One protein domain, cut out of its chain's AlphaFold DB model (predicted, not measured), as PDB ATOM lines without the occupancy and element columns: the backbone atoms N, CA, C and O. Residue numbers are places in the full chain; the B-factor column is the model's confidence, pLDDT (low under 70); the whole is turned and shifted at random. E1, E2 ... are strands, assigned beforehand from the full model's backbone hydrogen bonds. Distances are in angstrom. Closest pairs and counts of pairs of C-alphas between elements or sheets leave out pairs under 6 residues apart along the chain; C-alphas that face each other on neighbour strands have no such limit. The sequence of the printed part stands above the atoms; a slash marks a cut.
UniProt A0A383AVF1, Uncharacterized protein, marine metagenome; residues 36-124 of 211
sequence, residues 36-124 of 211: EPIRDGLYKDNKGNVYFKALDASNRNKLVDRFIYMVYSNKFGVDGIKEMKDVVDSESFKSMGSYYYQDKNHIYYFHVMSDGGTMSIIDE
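This is residues 36 to 124 of the 211 residues of an uncharacterized protein of marine metagenome (UniProt A0A383AVF1). Two curled, strongly twisted sheets stand round a common middle as a loose, incompletely closed barrel: E1, E2, E3 and E4 make one part of its wall, E10, E9, E8 and E7 the rest. E4 runs on into E5, which pairs with E6 and E10 in the second sheet, and the link from E6 to E7 crosses one end. The printed part has 89 residues, no named helix and ten strands, E1 to E10 in turn; the class is all strand, though under half of the residues, 41, are in named elements. The first sheet has the order E1 E2 E3 E4, antiparallel; the second, E6 E5 E10 E9 E8 E7, is mixed. The whole is compact, with a radius of gyration of the C-alphas of 12.8 A and spans of 38 by 27 by 26 A.

Start at E1, residues 36 to 39, which forms a hairpin with E2, residues 42 to 44; N 38 and O 42 are 2.8 A apart. E3, residues 50 to 56, is staggered: it pairs with E2 over 50 to 52, N 51 to O 43 at 2.8 A, and with E4, residues 64 to 68, over 52 to 56, N 54 to O 66 at 2.8 A. These four are a meander, each strand the antiparallel neighbour of the one before. After one residue E4 runs on at 61 degrees into E5, residues 70 to 72; the two meet only through their link. E5 forms a hairpin with E6, residues 81 to 83, N 71 to O 82 at 2.8 A. A second meander holds E7, residues 94 to 97, E8, residues 100 to 102, E9, residues 107 to 111, and E10, residues 118 to 121; look for N 96 and O 100 at 2.9 A, N 108 and O 101 at 2.8 A, and N 111 and O 118 at 2.8 A. E10 is parallel to E5, with N 72 and O 119 at 2.9 A. Between the sheets, the closest C-alphas of E1 and E7 are those of Arg 39 and Lys 94, 7.2 A apart; those of E4 and E10 are of Ile 68 and Thr 118, 7.1 A.

Find C-alpha 36 at (79.419, 39.017, 137.063), where E1 begins. E3, the longest strand by residues, starts with C-alpha 50 at (74.544, 33.398, 130.791) and measures 18.2 A; E4 measures 12.5 A, E9 13.2 A and E10 10.5 A. E10 ends with C-alpha 121 at (61.796, 24.184, 131.590).

The two C-alphas farthest apart are those of Asn 61 and Glu 124, 38.8 A. The printed part has no cut, and no link is long. The mean pLDDT of the printed part is 96.2, and no printed residue is under 70.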
ATOM      1  N   GLU A  36      80.126  37.890 136.461       95.94
ATOM      2  CA  GLU A  36      79.419  39.017 137.063       95.94
ATOM      3  C   GLU A  36      77.985  38.606 137.408       95.94
ATOM      4  O   GLU A  36      77.298  38.047 136.548       95.94
ATOM      5  N   PRO A  37      77.500  38.862 138.636       97.06
ATOM      6  CA  PRO A  37      76.120  38.563 138.992       97.06
ATOM      7  C   PRO A  37      75.148  39.437 138.187       97.06
ATOM      8  O   PRO A  37      75.373  40.631 138.003       97.06
ATOM      9  N   ILE A  38      74.039  38.840 137.748       97.12
ATOM     10  CA  ILE A  38      72.911  39.537 137.118       97.12
ATOM     11  C   ILE A  38      71.788  39.702 138.148       97.12
ATOM     12  O   ILE A  38      71.503  40.816 138.578       97.12
ATOM     13  N   ARG A  39      71.143  38.592 138.536       97.56
ATOM     14  CA  ARG A  39      70.057  38.514 139.533       97.56
ATOM     15  C   ARG A  39      69.693  37.067 139.834       97.56
ATOM     16  O   ARG A  39      69.923  36.209 138.992       97.56
ATOM     17  N   ASP A  40      69.101  36.803 140.996       97.69
ATOM     18  CA  ASP A  40      68.444  35.521 141.317       97.69
ATOM     19  C   ASP A  40      69.272  34.255 141.000       97.69
ATOM     20  O   ASP A  40      68.736  33.218 140.613       97.69
ATOM     21  N   GLY A  41      70.596  34.335 141.172       96.25
ATOM     22  CA  GLY A  41      71.527  33.239 140.885       96.25
ATOM     23  C   GLY A  41      72.078  33.210 139.457       96.25
ATOM     24  O   GLY A  41      72.978  32.417 139.192       96.25
ATOM     25  N   LEU A  42      71.612  34.079 138.555       98.25
ATOM     26  CA  LEU A  42      72.199  34.260 137.230       98.25
ATOM     27  C   LEU A  42      73.481  35.087 137.269       98.25
ATOM     28  O   LEU A  42      73.582  36.081 137.991       98.25
ATOM     29  N   TYR A  43      74.426  34.688 136.427       98.25
ATOM     30  CA  TYR A  43      75.708  35.332 136.186       98.25
ATOM     31  C   TYR A  43      75.959  35.435 134.684       98.25
ATOM     32  O   TYR A  43      75.397  34.669 133.900       98.25
ATOM     33  N   LYS A  44      76.835  36.353 134.287       97.31
ATOM     34  CA  LYS A  44      77.362  36.446 132.923       97.31
ATOM     35  C   LYS A  44      78.880  36.451 132.911       97.31
ATOM     36  O   LYS A  44      79.500  36.893 133.875       97.31
ATOM     37  N   ASP A  45      79.465  35.991 131.816       96.06
ATOM     38  CA  ASP A  45      80.879  36.230 131.522       96.06
ATOM     39  C   ASP A  45      81.069  37.511 130.681       96.06
ATOM     40  O   ASP A  45      80.116  38.195 130.298       96.06
ATOM     41  N   ASN A  46      82.322  37.830 130.363       94.50
ATOM     42  CA  ASN A  46      82.691  38.980 129.532       94.50
ATOM     43  C   ASN A  46      82.269  38.862 128.054       94.50
ATOM     44  O   ASN A  46      82.345  39.849 127.323       94.50
ATOM     45  N   LYS A  47      81.834  37.681 127.603       94.06
ATOM     46  CA  LYS A  47      81.313  37.433 126.251       94.06
ATOM     47  C   LYS A  47      79.786  37.523 126.199       94.06
ATOM     48  O   LYS A  47      79.217  37.404 125.118       94.06
ATOM     49  N   GLY A  48      79.130  37.736 127.341       93.44
ATOM     50  CA  GLY A  48      77.675  37.791 127.452       93.44
ATOM     51  C   GLY A  48      77.002  36.418 127.522       93.44
ATOM     52  O   GLY A  48      75.781  36.351 127.401       93.44
ATOM     53  N   ASN A  49      77.750  35.327 127.729       97.19
ATOM     54  CA  ASN A  49      77.138  34.031 128.019       97.19
ATOM     55  C   ASN A  49      76.481  34.082 129.403       97.19
ATOM     56  O   ASN A  49      77.012  34.710 130.316       97.19
ATOM     57  N   VAL A  50      75.341  33.408 129.556       98.00
ATOM     58  CA  VAL A  50      74.544  33.398 130.791       98.00
ATOM     59  C   VAL A  50      74.718  32.064 131.509       98.00
ATOM     60  O   VAL A  50      74.714  31.006 130.882       98.00
ATOM     61  N   TYR A  51      74.834  32.128 132.833       98.31
ATOM     62  CA  TYR A  51      75.049  30.989 133.715       98.31
ATOM     63  C   TYR A  51      74.128  31.064 134.926       98.31
ATOM     64  O   TYR A  51      73.831  32.152 135.408       98.31
ATOM     65  N   PHE A  52      73.759  29.920 135.485       98.38
ATOM     66  CA  PHE A  52      73.140  29.808 136.798       98.38
ATOM     67  C   PHE A  52      74.143  29.236 137.801       98.38
ATOM     68  O   PHE A  52      74.720  28.169 137.584       98.38
ATOM     69  N   LYS A  53      74.374  29.958 138.898       97.31
ATOM     70  CA  LYS A  53      75.316  29.562 139.944       97.31
ATOM     71  C   LYS A  53      74.668  28.577 140.917       97.31
ATOM     72  O   LYS A  53      73.683  28.897 141.577       97.31
ATOM     73  N   ALA A  54      75.293  27.417 141.058       95.69
ATOM     74  CA  ALA A  54      74.977  26.376 142.023       95.69
ATOM     75  C   ALA A  54      76.221  26.000 142.845       95.69
ATOM     76  O   ALA A  54      77.314  26.521 142.620       95.69
ATOM     77  N   LEU A  55      76.051  25.091 143.807       94.00
ATOM     78  CA  LEU A  55      77.141  24.555 144.620       94.00
ATOM     79  C   LEU A  55      77.373  23.088 144.265       94.00
ATOM     80  O   LEU A  55      76.473  22.266 144.421       94.00
ATOM     81  N   ASP A  56      78.587  22.770 143.833       93.19
ATOM     82  CA  ASP A  56      79.088  21.404 143.764       93.19
ATOM     83  C   ASP A  56      79.540  20.977 145.169       93.19
ATOM     84  O   ASP A  56      80.458  21.550 145.763       93.19
ATOM     85  N   ALA A  57      78.841  19.981 145.702       93.19
ATOM     86  CA  ALA A  57      79.058  19.334 146.988       93.19
ATOM     87  C   ALA A  57      79.442  17.849 146.834       93.19
ATOM     88  O   ALA A  57      79.316  17.069 147.784       93.19
ATOM     89  N   SER A  58      79.903  17.432 145.650       92.06
ATOM     90  CA  SER A  58      80.348  16.059 145.377       92.06
ATOM     91  C   SER A  58      81.525  15.676 146.275       92.06
ATOM     92  O   SER A  58      81.623  14.541 146.748       92.06
ATOM     93  N   ASN A  59      82.367  16.656 146.610       91.69
ATOM     94  CA  ASN A  59      83.346  16.561 147.677       91.69
ATOM     95  C   ASN A  59      82.785  17.153 148.980       91.69
ATOM     96  O   ASN A  59      82.700  18.367 149.149       91.69
ATOM     97  N   ARG A  60      82.492  16.291 149.959       85.75
ATOM     98  CA  ARG A  60      81.941  16.702 151.267       85.75
ATOM     99  C   ARG A  60      82.834  17.662 152.061       85.75
ATOM    100  O   ARG A  60      82.339  18.340 152.954       85.75
ATOM    101  N   ASN A  61      84.128  17.721 151.748       93.25
ATOM    102  CA  ASN A  61      85.089  18.584 152.435       93.25
ATOM    103  C   ASN A  61      85.314  19.920 151.715       93.25
ATOM    104  O   ASN A  61      86.025  20.778 152.236       93.25
ATOM    105  N   LYS A  62      84.766  20.096 150.506       91.25
ATOM    106  CA  LYS A  62      84.995  21.289 149.695       91.25
ATOM    107  C   LYS A  62      83.790  21.575 148.810       91.25
ATOM    108  O   LYS A  62      83.579  20.893 147.814       91.25
ATOM    109  N   LEU A  63      83.076  22.643 149.146       91.06
ATOM    110  CA  LEU A  63      82.061  23.213 148.271       91.06
ATOM    111  C   LEU A  63      82.737  24.080 147.210       91.06
ATOM    112  O   LEU A  63      83.625  24.875 147.531       91.06
ATOM    113  N   VAL A  64      82.328  23.916 145.957       93.12
ATOM    114  CA  VAL A  64      82.843  24.694 144.826       93.12
ATOM    115  C   VAL A  64      81.676  25.309 144.070       93.12
ATOM    116  O   VAL A  64      80.641  24.675 143.883       93.12
ATOM    117  N   ASP A  65      81.839  26.553 143.634       94.38
ATOM    118  CA  ASP A  65      80.866  27.191 142.757       94.38
ATOM    119  C   ASP A  65      80.814  26.457 141.409       94.38
ATOM    120  O   ASP A  65      81.838  26.297 140.742       94.38
ATOM    121  N   ARG A  66      79.615  26.052 140.984       94.69
ATOM    122  CA  ARG A  66      79.354  25.513 139.644       94.69
ATOM    123  C   ARG A  66      78.495  26.490 138.859       94.69
ATOM    124  O   ARG A  66      77.461  26.940 139.341       94.69
ATOM    125  N   PHE A  67      78.905  26.784 137.630       96.44
ATOM    126  CA  PHE A  67      78.183  27.670 136.719       96.44
ATOM    127  C   PHE A  67      77.526  26.836 135.621       96.44
ATOM    128  O   PHE A  67      78.173  26.397 134.671       96.44
ATOM    129  N   ILE A  68      76.235  26.571 135.788       97.38
ATOM    130  CA  ILE A  68      75.420  25.822 134.832       97.38
ATOM    131  C   ILE A  68      75.120  26.743 133.657       97.38
ATOM    132  O   ILE A  68      74.604  27.832 133.860       97.38
ATOM    133  N   TYR A  69      75.434  26.314 132.441       96.56
ATOM    134  CA  TYR A  69      75.249  27.111 131.223       96.56
ATOM    135  C   TYR A  69      74.229  26.502 130.259       96.56
ATOM    136  O   TYR A  69      73.954  27.091 129.220       96.56
ATOM    137  N   MET A  70      73.658  25.345 130.604       97.62
ATOM    138  CA  MET A  70      72.682  24.615 129.796       97.62
ATOM    139  C   MET A  70      71.339  24.519 130.518       97.62
ATOM    140  O   MET A  70      71.282  24.367 131.740       97.62
ATOM    141  N   VAL A  71      70.259  24.556 129.745       98.31
ATOM    142  CA  VAL A  71      68.888  24.313 130.193       98.31
ATOM    143  C   VAL A  71      68.257  23.208 129.352       98.31
ATOM    144  O   VAL A  71      68.457  23.149 128.140       98.31
ATOM    145  N   TYR A  72      67.498  22.333 130.007       98.44
ATOM    146  CA  TYR A  72      66.782  21.224 129.383       98.44
ATOM    147  C   TYR A  72      65.320  21.572 129.054       98.44
ATOM    148  O   TYR A  72      64.662  22.275 129.824       98.44
ATOM    149  N   SER A  73      64.786  21.032 127.957       97.81
ATOM    150  CA  SER A  73      63.353  21.016 127.619       97.81
ATOM    151  C   SER A  73      63.046  19.857 126.668       97.81
ATOM    152  O   SER A  73      63.803  19.596 125.733       97.81
ATOM    153  N   ASN A  74      61.880  19.226 126.833       94.31
ATOM    154  CA  ASN A  74      61.389  18.198 125.908       94.31
ATOM    155  C   ASN A  74      61.003  18.781 124.538       94.31
ATOM    156  O   ASN A  74      60.778  18.038 123.587       94.31
ATOM    157  N   LYS A  75      60.870  20.110 124.438       95.44
ATOM    158  CA  LYS A  75      60.575  20.829 123.190       95.44
ATOM    159  C   LYS A  75      61.833  21.205 122.414       95.44
ATOM    160  O   LYS A  75      61.728  21.759 121.318       95.44
ATOM    161  N   PHE A  76      63.017  20.968 122.974       95.19
ATOM    162  CA  PHE A  76      64.256  21.089 122.216       95.19
ATOM    163  C   PHE A  76      64.433  19.854 121.325       95.19
ATOM    164  O   PHE A  76      63.723  18.867 121.484       95.19
ATOM    165  N   GLY A  77      65.306  19.952 120.317       89.38
ATOM    166  CA  GLY A  77      65.551  18.867 119.362       89.38
ATOM    167  C   GLY A  77      66.150  17.616 120.019       89.38
ATOM    168  O   GLY A  77      66.030  17.414 121.220       89.38
ATOM    169  N   VAL A  78      66.840  16.789 119.234       85.25
ATOM    170  CA  VAL A  78      67.322  15.458 119.657       85.25
ATOM    171  C   VAL A  78      68.042  15.453 121.018       85.25
ATOM    172  O   VAL A  78      67.811  14.545 121.809       85.25
ATOM    173  N   ASP A  79      68.842  16.478 121.324       89.88
ATOM    174  CA  ASP A  79      69.640  16.528 122.559       89.88
ATOM    175  C   ASP A  79      68.873  17.055 123.785       89.88
ATOM    176  O   ASP A  79      69.362  16.964 124.910       89.88
ATOM    177  N   GLY A  80      67.693  17.655 123.597       95.06
ATOM    178  CA  GLY A  80      66.882  18.185 124.696       95.06
ATOM    179  C   GLY A  80      67.503  19.360 125.469       95.06
ATOM    180  O   GLY A  80      66.925  19.792 126.462       95.06
ATOM    181  N   ILE A  81      68.655  19.900 125.051       97.00
ATOM    182  CA  ILE A  81      69.401  20.949 125.769       97.00
ATOM    183  C   ILE A  81      69.733  22.152 124.880       97.00
ATOM    184  O   ILE A  81      69.923  22.021 123.671       97.00
ATOM    185  N   LYS A  82      69.815  23.335 125.493       97.81
ATOM    186  CA  LYS A  82      70.299  24.581 124.878       97.81
ATOM    187  C   LYS A  82      71.095  25.410 125.876       97.81
ATOM    188  O   LYS A  82      70.882  25.292 127.083       97.81
ATOM    189  N   GLU A  83      71.956  26.290 125.374       98.00
ATOM    190  CA  GLU A  83      72.647  27.257 126.223       98.00
ATOM    191  C   GLU A  83      71.653  28.243 126.855       98.00
ATOM    192  O   GLU A  83      70.693  28.684 126.218       98.00
ATOM    193  N   MET A  84      71.887  28.632 128.111       98.38
ATOM    194  CA  MET A  84      70.988  29.537 128.837       98.38
ATOM    195  C   MET A  84      70.885  30.906 128.163       98.38
ATOM    196  O   MET A  84      69.809  31.494 128.184       98.38
ATOM    197  N   LYS A  85      71.955  31.397 127.524       97.94
ATOM    198  CA  LYS A  85      71.956  32.700 126.836       97.94
ATOM    199  C   LYS A  85      70.942  32.786 125.686       97.94
ATOM    200  O   LYS A  85      70.478  33.875 125.375       97.94
ATOM    201  N   ASP A  86      70.591  31.646 125.089       97.81
ATOM    202  CA  ASP A  86      69.686  31.569 123.937       97.81
ATOM    203  C   ASP A  86      68.217  31.375 124.348       97.81
ATOM    204  O   ASP A  86      67.324  31.387 123.501       97.81
ATOM    205  N   VAL A  87      67.958  31.132 125.637       98.19
ATOM    206  CA  VAL A  87      66.645  30.698 126.140       98.19
ATOM    207  C   VAL A  87      66.145  31.572 127.285       98.19
ATOM    208  O   VAL A  87      64.956  31.876 127.341       98.19
ATOM    209  N   VAL A  88      67.026  31.938 128.216       98.38
ATOM    210  CA  VAL A  88      66.667  32.623 129.458       98.38
ATOM    211  C   VAL A  88      66.626  34.123 129.233       98.38
ATOM    212  O   VAL A  88      67.639  34.759 128.929       98.38
ATOM    213  N   ASP A  89      65.465  34.716 129.481       98.50
ATOM    214  CA  ASP A  89      65.334  36.161 129.563       98.50
ATOM    215  C   ASP A  89      65.873  36.655 130.913       98.50
ATOM    216  O   ASP A  89      65.168  36.762 131.918       98.50
ATOM    217  N   SER A  90      67.173  36.945 130.935       97.69
ATOM    218  CA  SER A  90      67.884  37.363 132.151       97.69
ATOM    219  C   SER A  90      67.349  38.658 132.786       97.69
ATOM    220  O   SER A  90      67.531  38.870 133.987       97.69
ATOM    221  N   GLU A  91      66.660  39.511 132.020       97.50
ATOM    222  CA  GLU A  91      66.072  40.765 132.507       97.50
ATOM    223  C   GLU A  91      64.796  40.563 133.325       97.50
ATOM    224  O   GLU A  91      64.476  41.398 134.174       97.50
ATOM    225  N   SER A  92      64.056  39.478 133.093       98.38
ATOM    226  CA  SER A  92      62.821  39.154 133.819       98.38
ATOM    227  C   SER A  92      62.938  37.920 134.713       98.38
ATOM    228  O   SER A  92      62.009  37.644 135.475       98.38
ATOM    229  N   PHE A  93      64.075  37.219 134.664       98.69
ATOM    230  CA  PHE A  93      64.352  36.062 135.505       98.69
ATOM    231  C   PHE A  93      64.257  36.403 136.997       98.69
ATOM    232  O   PHE A  93      64.799  37.414 137.447       98.69
ATOM    233  N   LYS A  94      63.579  35.558 137.772       98.50
ATOM    234  CA  LYS A  94      63.408  35.711 139.220       98.50
ATOM    235  C   LYS A  94      63.233  34.366 139.916       98.50
ATOM    236  O   LYS A  94      62.661  33.432 139.347       98.50
ATOM    237  N   SER A  95      63.657  34.288 141.174       98.19
ATOM    238  CA  SER A  95      63.329  33.160 142.047       98.19
ATOM    239  C   SER A  95      61.869  33.228 142.490       98.19
ATOM    240  O   SER A  95      61.390  34.259 142.964       98.19
ATOM    241  N   MET A  96      61.160  32.108 142.368       97.88
ATOM    242  CA  MET A  96      59.792  31.934 142.875       97.88
ATOM    243  C   MET A  96      59.768  31.185 144.219       97.88
ATOM    244  O   MET A  96      58.706  31.014 144.817       97.88
ATOM    245  N   GLY A  97      60.938  30.768 144.715       95.69
ATOM    246  CA  GLY A  97      61.090  29.914 145.890       95.69
ATOM    247  C   GLY A  97      61.007  28.425 145.552       95.69
ATOM    248  O   GLY A  97      60.606  28.035 144.459       95.69
ATOM    249  N   SER A  98      61.417  27.579 146.501       94.62
ATOM    250  CA  SER A  98      61.352  26.115 146.366       94.62
ATOM    251  C   SER A  98      61.976  25.574 145.072       94.62
ATOM    252  O   SER A  98      61.445  24.645 144.471       94.62
ATOM    253  N   TYR A  99      63.092  26.180 144.647       97.19
ATOM    254  CA  TYR A  99      63.834  25.855 143.420       97.19
ATOM    255  C   TYR A  99      63.094  26.114 142.097       97.19
ATOM    256  O   TYR A  99      63.602  25.758 141.033       97.19
ATOM    257  N   TYR A 100      61.937  26.777 142.138       98.69
ATOM    258  CA  TYR A 100      61.277  27.293 140.947       98.69
ATOM    259  C   TYR A 100      61.808  28.678 140.595       98.69
ATOM    260  O   TYR A 100      62.008  29.534 141.464       98.69
ATOM    261  N   TYR A 101      61.946  28.912 139.299       98.75
ATOM    262  CA  TYR A 101      62.318  30.198 138.731       98.75
ATOM    263  C   TYR A 101      61.372  30.541 137.590       98.75
ATOM    264  O   TYR A 101      60.735  29.668 137.002       98.75
ATOM    265  N   GLN A 102      61.260  31.823 137.284       98.62
ATOM    266  CA  GLN A 102      60.399  32.309 136.219       98.62
ATOM    267  C   GLN A 102      61.101  33.428 135.468       98.62
ATOM    268  O   GLN A 102      61.689  34.296 136.103       98.62
ATOM    269  N   ASP A 103      60.947  33.452 134.152       98.69
ATOM    270  CA  ASP A 103      61.126  34.657 133.346       98.69
ATOM    271  C   ASP A 103      59.813  35.005 132.614       98.69
ATOM    272  O   ASP A 103      58.748  34.433 132.887       98.69
ATOM    273  N   LYS A 104      59.842  35.976 131.701       98.06
ATOM    274  CA  LYS A 104      58.648  36.410 130.960       98.06
ATOM    275  C   LYS A 104      58.068  35.341 130.018       98.06
ATOM    276  O   LYS A 104      56.926  35.497 129.595       98.06
ATOM    277  N   ASN A 105      58.823  34.291 129.697       98.06
ATOM    278  CA  ASN A 105      58.482  33.271 128.705       98.06
ATOM    279  C   ASN A 105      58.231  31.885 129.327       98.06
ATOM    280  O   ASN A 105      57.413  31.116 128.811       98.06
ATOM    281  N   HIS A 106      58.921  31.549 130.418       98.62
ATOM    282  CA  HIS A 106      59.060  30.181 130.912       98.62
ATOM    283  C   HIS A 106      59.009  30.084 132.442       98.62
ATOM    284  O   HIS A 106      59.346  31.014 133.177       98.62
ATOM    285  N   ILE A 107      58.605  28.901 132.914       98.81
ATOM    286  CA  ILE A 107      58.844  28.448 134.286       98.81
ATOM    287  C   ILE A 107      59.947  27.407 134.241       98.81
ATOM    288  O   ILE A 107      59.918  26.499 133.408       98.81
ATOM    289  N   TYR A 108      60.882  27.530 135.169       98.81
ATOM    290  CA  TYR A 108      61.997  26.621 135.323       98.81
ATOM    291  C   TYR A 108      61.940  25.929 136.676       98.81
ATOM    292  O   TYR A 108      61.468  26.496 137.665       98.81
ATOM    293  N   TYR A 109      62.490  24.722 136.721       98.75
ATOM    294  CA  TYR A 109      62.796  24.034 137.962       98.75
ATOM    295  C   TYR A 109      64.272  23.641 137.991       98.75
ATOM    296  O   TYR A 109      64.790  23.054 137.032       98.75
ATOM    297  N   PHE A 110      64.931  23.974 139.099       98.56
ATOM    298  CA  PHE A 110      66.317  23.617 139.363       98.56
ATOM    299  C   PHE A 110      66.395  22.315 140.169       98.56
ATOM    300  O   PHE A 110      65.987  22.240 141.330       98.56
ATOM    301  N   HIS A 111      66.949  21.277 139.548       97.38
ATOM    302  CA  HIS A 111      67.149  19.962 140.146       97.38
ATOM    303  C   HIS A 111      68.477  19.937 140.889       97.38
ATOM    304  O   HIS A 111      69.534  19.744 140.288       97.38
ATOM    305  N   VAL A 112      68.425  20.142 142.204       94.50
ATOM    306  CA  VAL A 112      69.612  20.092 143.065       94.50
ATOM    307  C   VAL A 112      70.187  18.676 143.080       94.50
ATOM    308  O   VAL A 112      69.505  17.729 143.468       94.50
ATOM    309  N   MET A 113      71.462  18.551 142.720       94.12
ATOM    310  CA  MET A 113      72.238  17.309 142.785       94.12
ATOM    311  C   MET A 113      73.562  17.576 143.499       94.12
ATOM    312  O   MET A 113      73.974  18.728 143.639       94.12
ATOM    313  N   SER A 114      74.246  16.521 143.948       93.25
ATOM    314  CA  SER A 114      75.520  16.668 144.660       93.25
ATOM    315  C   SER A 114      76.586  17.364 143.827       93.25
ATOM    316  O   SER A 114      77.417  18.054 144.386       93.25
ATOM    317  N   ASP A 115      76.573  17.206 142.509       91.81
ATOM    318  CA  ASP A 115      77.532  17.836 141.607       91.81
ATOM    319  C   ASP A 115      77.136  19.273 141.223       91.81
ATOM    320  O   ASP A 115      77.838  19.911 140.452       91.81
ATOM    321  N   GLY A 116      76.034  19.813 141.740       92.75
ATOM    322  CA  GLY A 116      75.549  21.159 141.434       92.75
ATOM    323  C   GLY A 116      74.273  21.195 140.599       92.75
ATOM    324  O   GLY A 116      73.664  22.253 140.529       92.75
ATOM    325  N   GLY A 117      73.796  20.074 140.056       95.88
ATOM    326  CA  GLY A 117      72.429  19.985 139.532       95.88
ATOM    327  C   GLY A 117      72.214  20.477 138.103       95.88
ATOM    328  O   GLY A 117      73.153  20.757 137.356       95.88
ATOM    329  N   THR A 118      70.941  20.545 137.711       97.19
ATOM    330  CA  THR A 118      70.510  20.879 136.344       97.19
ATOM    331  C   THR A 118      69.294  21.804 136.336       97.19
ATOM    332  O   THR A 118      68.473  21.792 137.253       97.19
ATOM    333  N   MET A 119      69.166  22.618 135.287       98.38
ATOM    334  CA  MET A 119      68.012  23.492 135.067       98.38
ATOM    335  C   MET A 119      67.127  22.919 133.958       98.38
ATOM    336  O   MET A 119      67.631  22.510 132.913       98.38
ATOM    337  N   SER A 120      65.810  22.925 134.157       98.50
ATOM    338  CA  SER A 120      64.839  22.464 133.155       98.50
ATOM    339  C   SER A 120      63.660  23.420 133.026       98.50
ATOM    340  O   SER A 120      63.273  24.045 134.015       98.50
ATOM    341  N   ILE A 121      63.082  23.522 131.829       98.81
ATOM    342  CA  ILE A 121      61.796  24.184 131.590       98.81
ATOM    343  C   ILE A 121      60.665  23.219 131.945       98.81
ATOM    344  O   ILE A 121      60.676  22.055 131.546       98.81
ATOM    345  N   ILE A 122      59.647  23.720 132.643       98.56
ATOM    346  CA  ILE A 122      58.388  23.000 132.842       98.56
ATOM    347  C   ILE A 122      57.500  23.259 131.623       98.56
ATOM    348  O   ILE A 122      56.712  24.203 131.593       98.56
ATOM    349  N   ASP A 123      57.653  22.435 130.587       97.56
ATOM    350  CA  ASP A 123      57.056  22.677 129.265       97.56
ATOM    351  C   ASP A 123      55.524  22.764 129.253       97.56
ATOM    352  O   ASP A 123      54.952  23.398 128.359       97.56
ATOM    353  N   GLU A 124      54.870  22.112 130.214       97.06
ATOM    354  CA  GLU A 124      53.413  22.075 130.364       97.06
ATOM    355  C   GLU A 124      52.853  23.223 131.216       97.06
ATOM    356  O   GLU A 124      51.636  23.375 131.289       97.06
TER     357      GLU A 124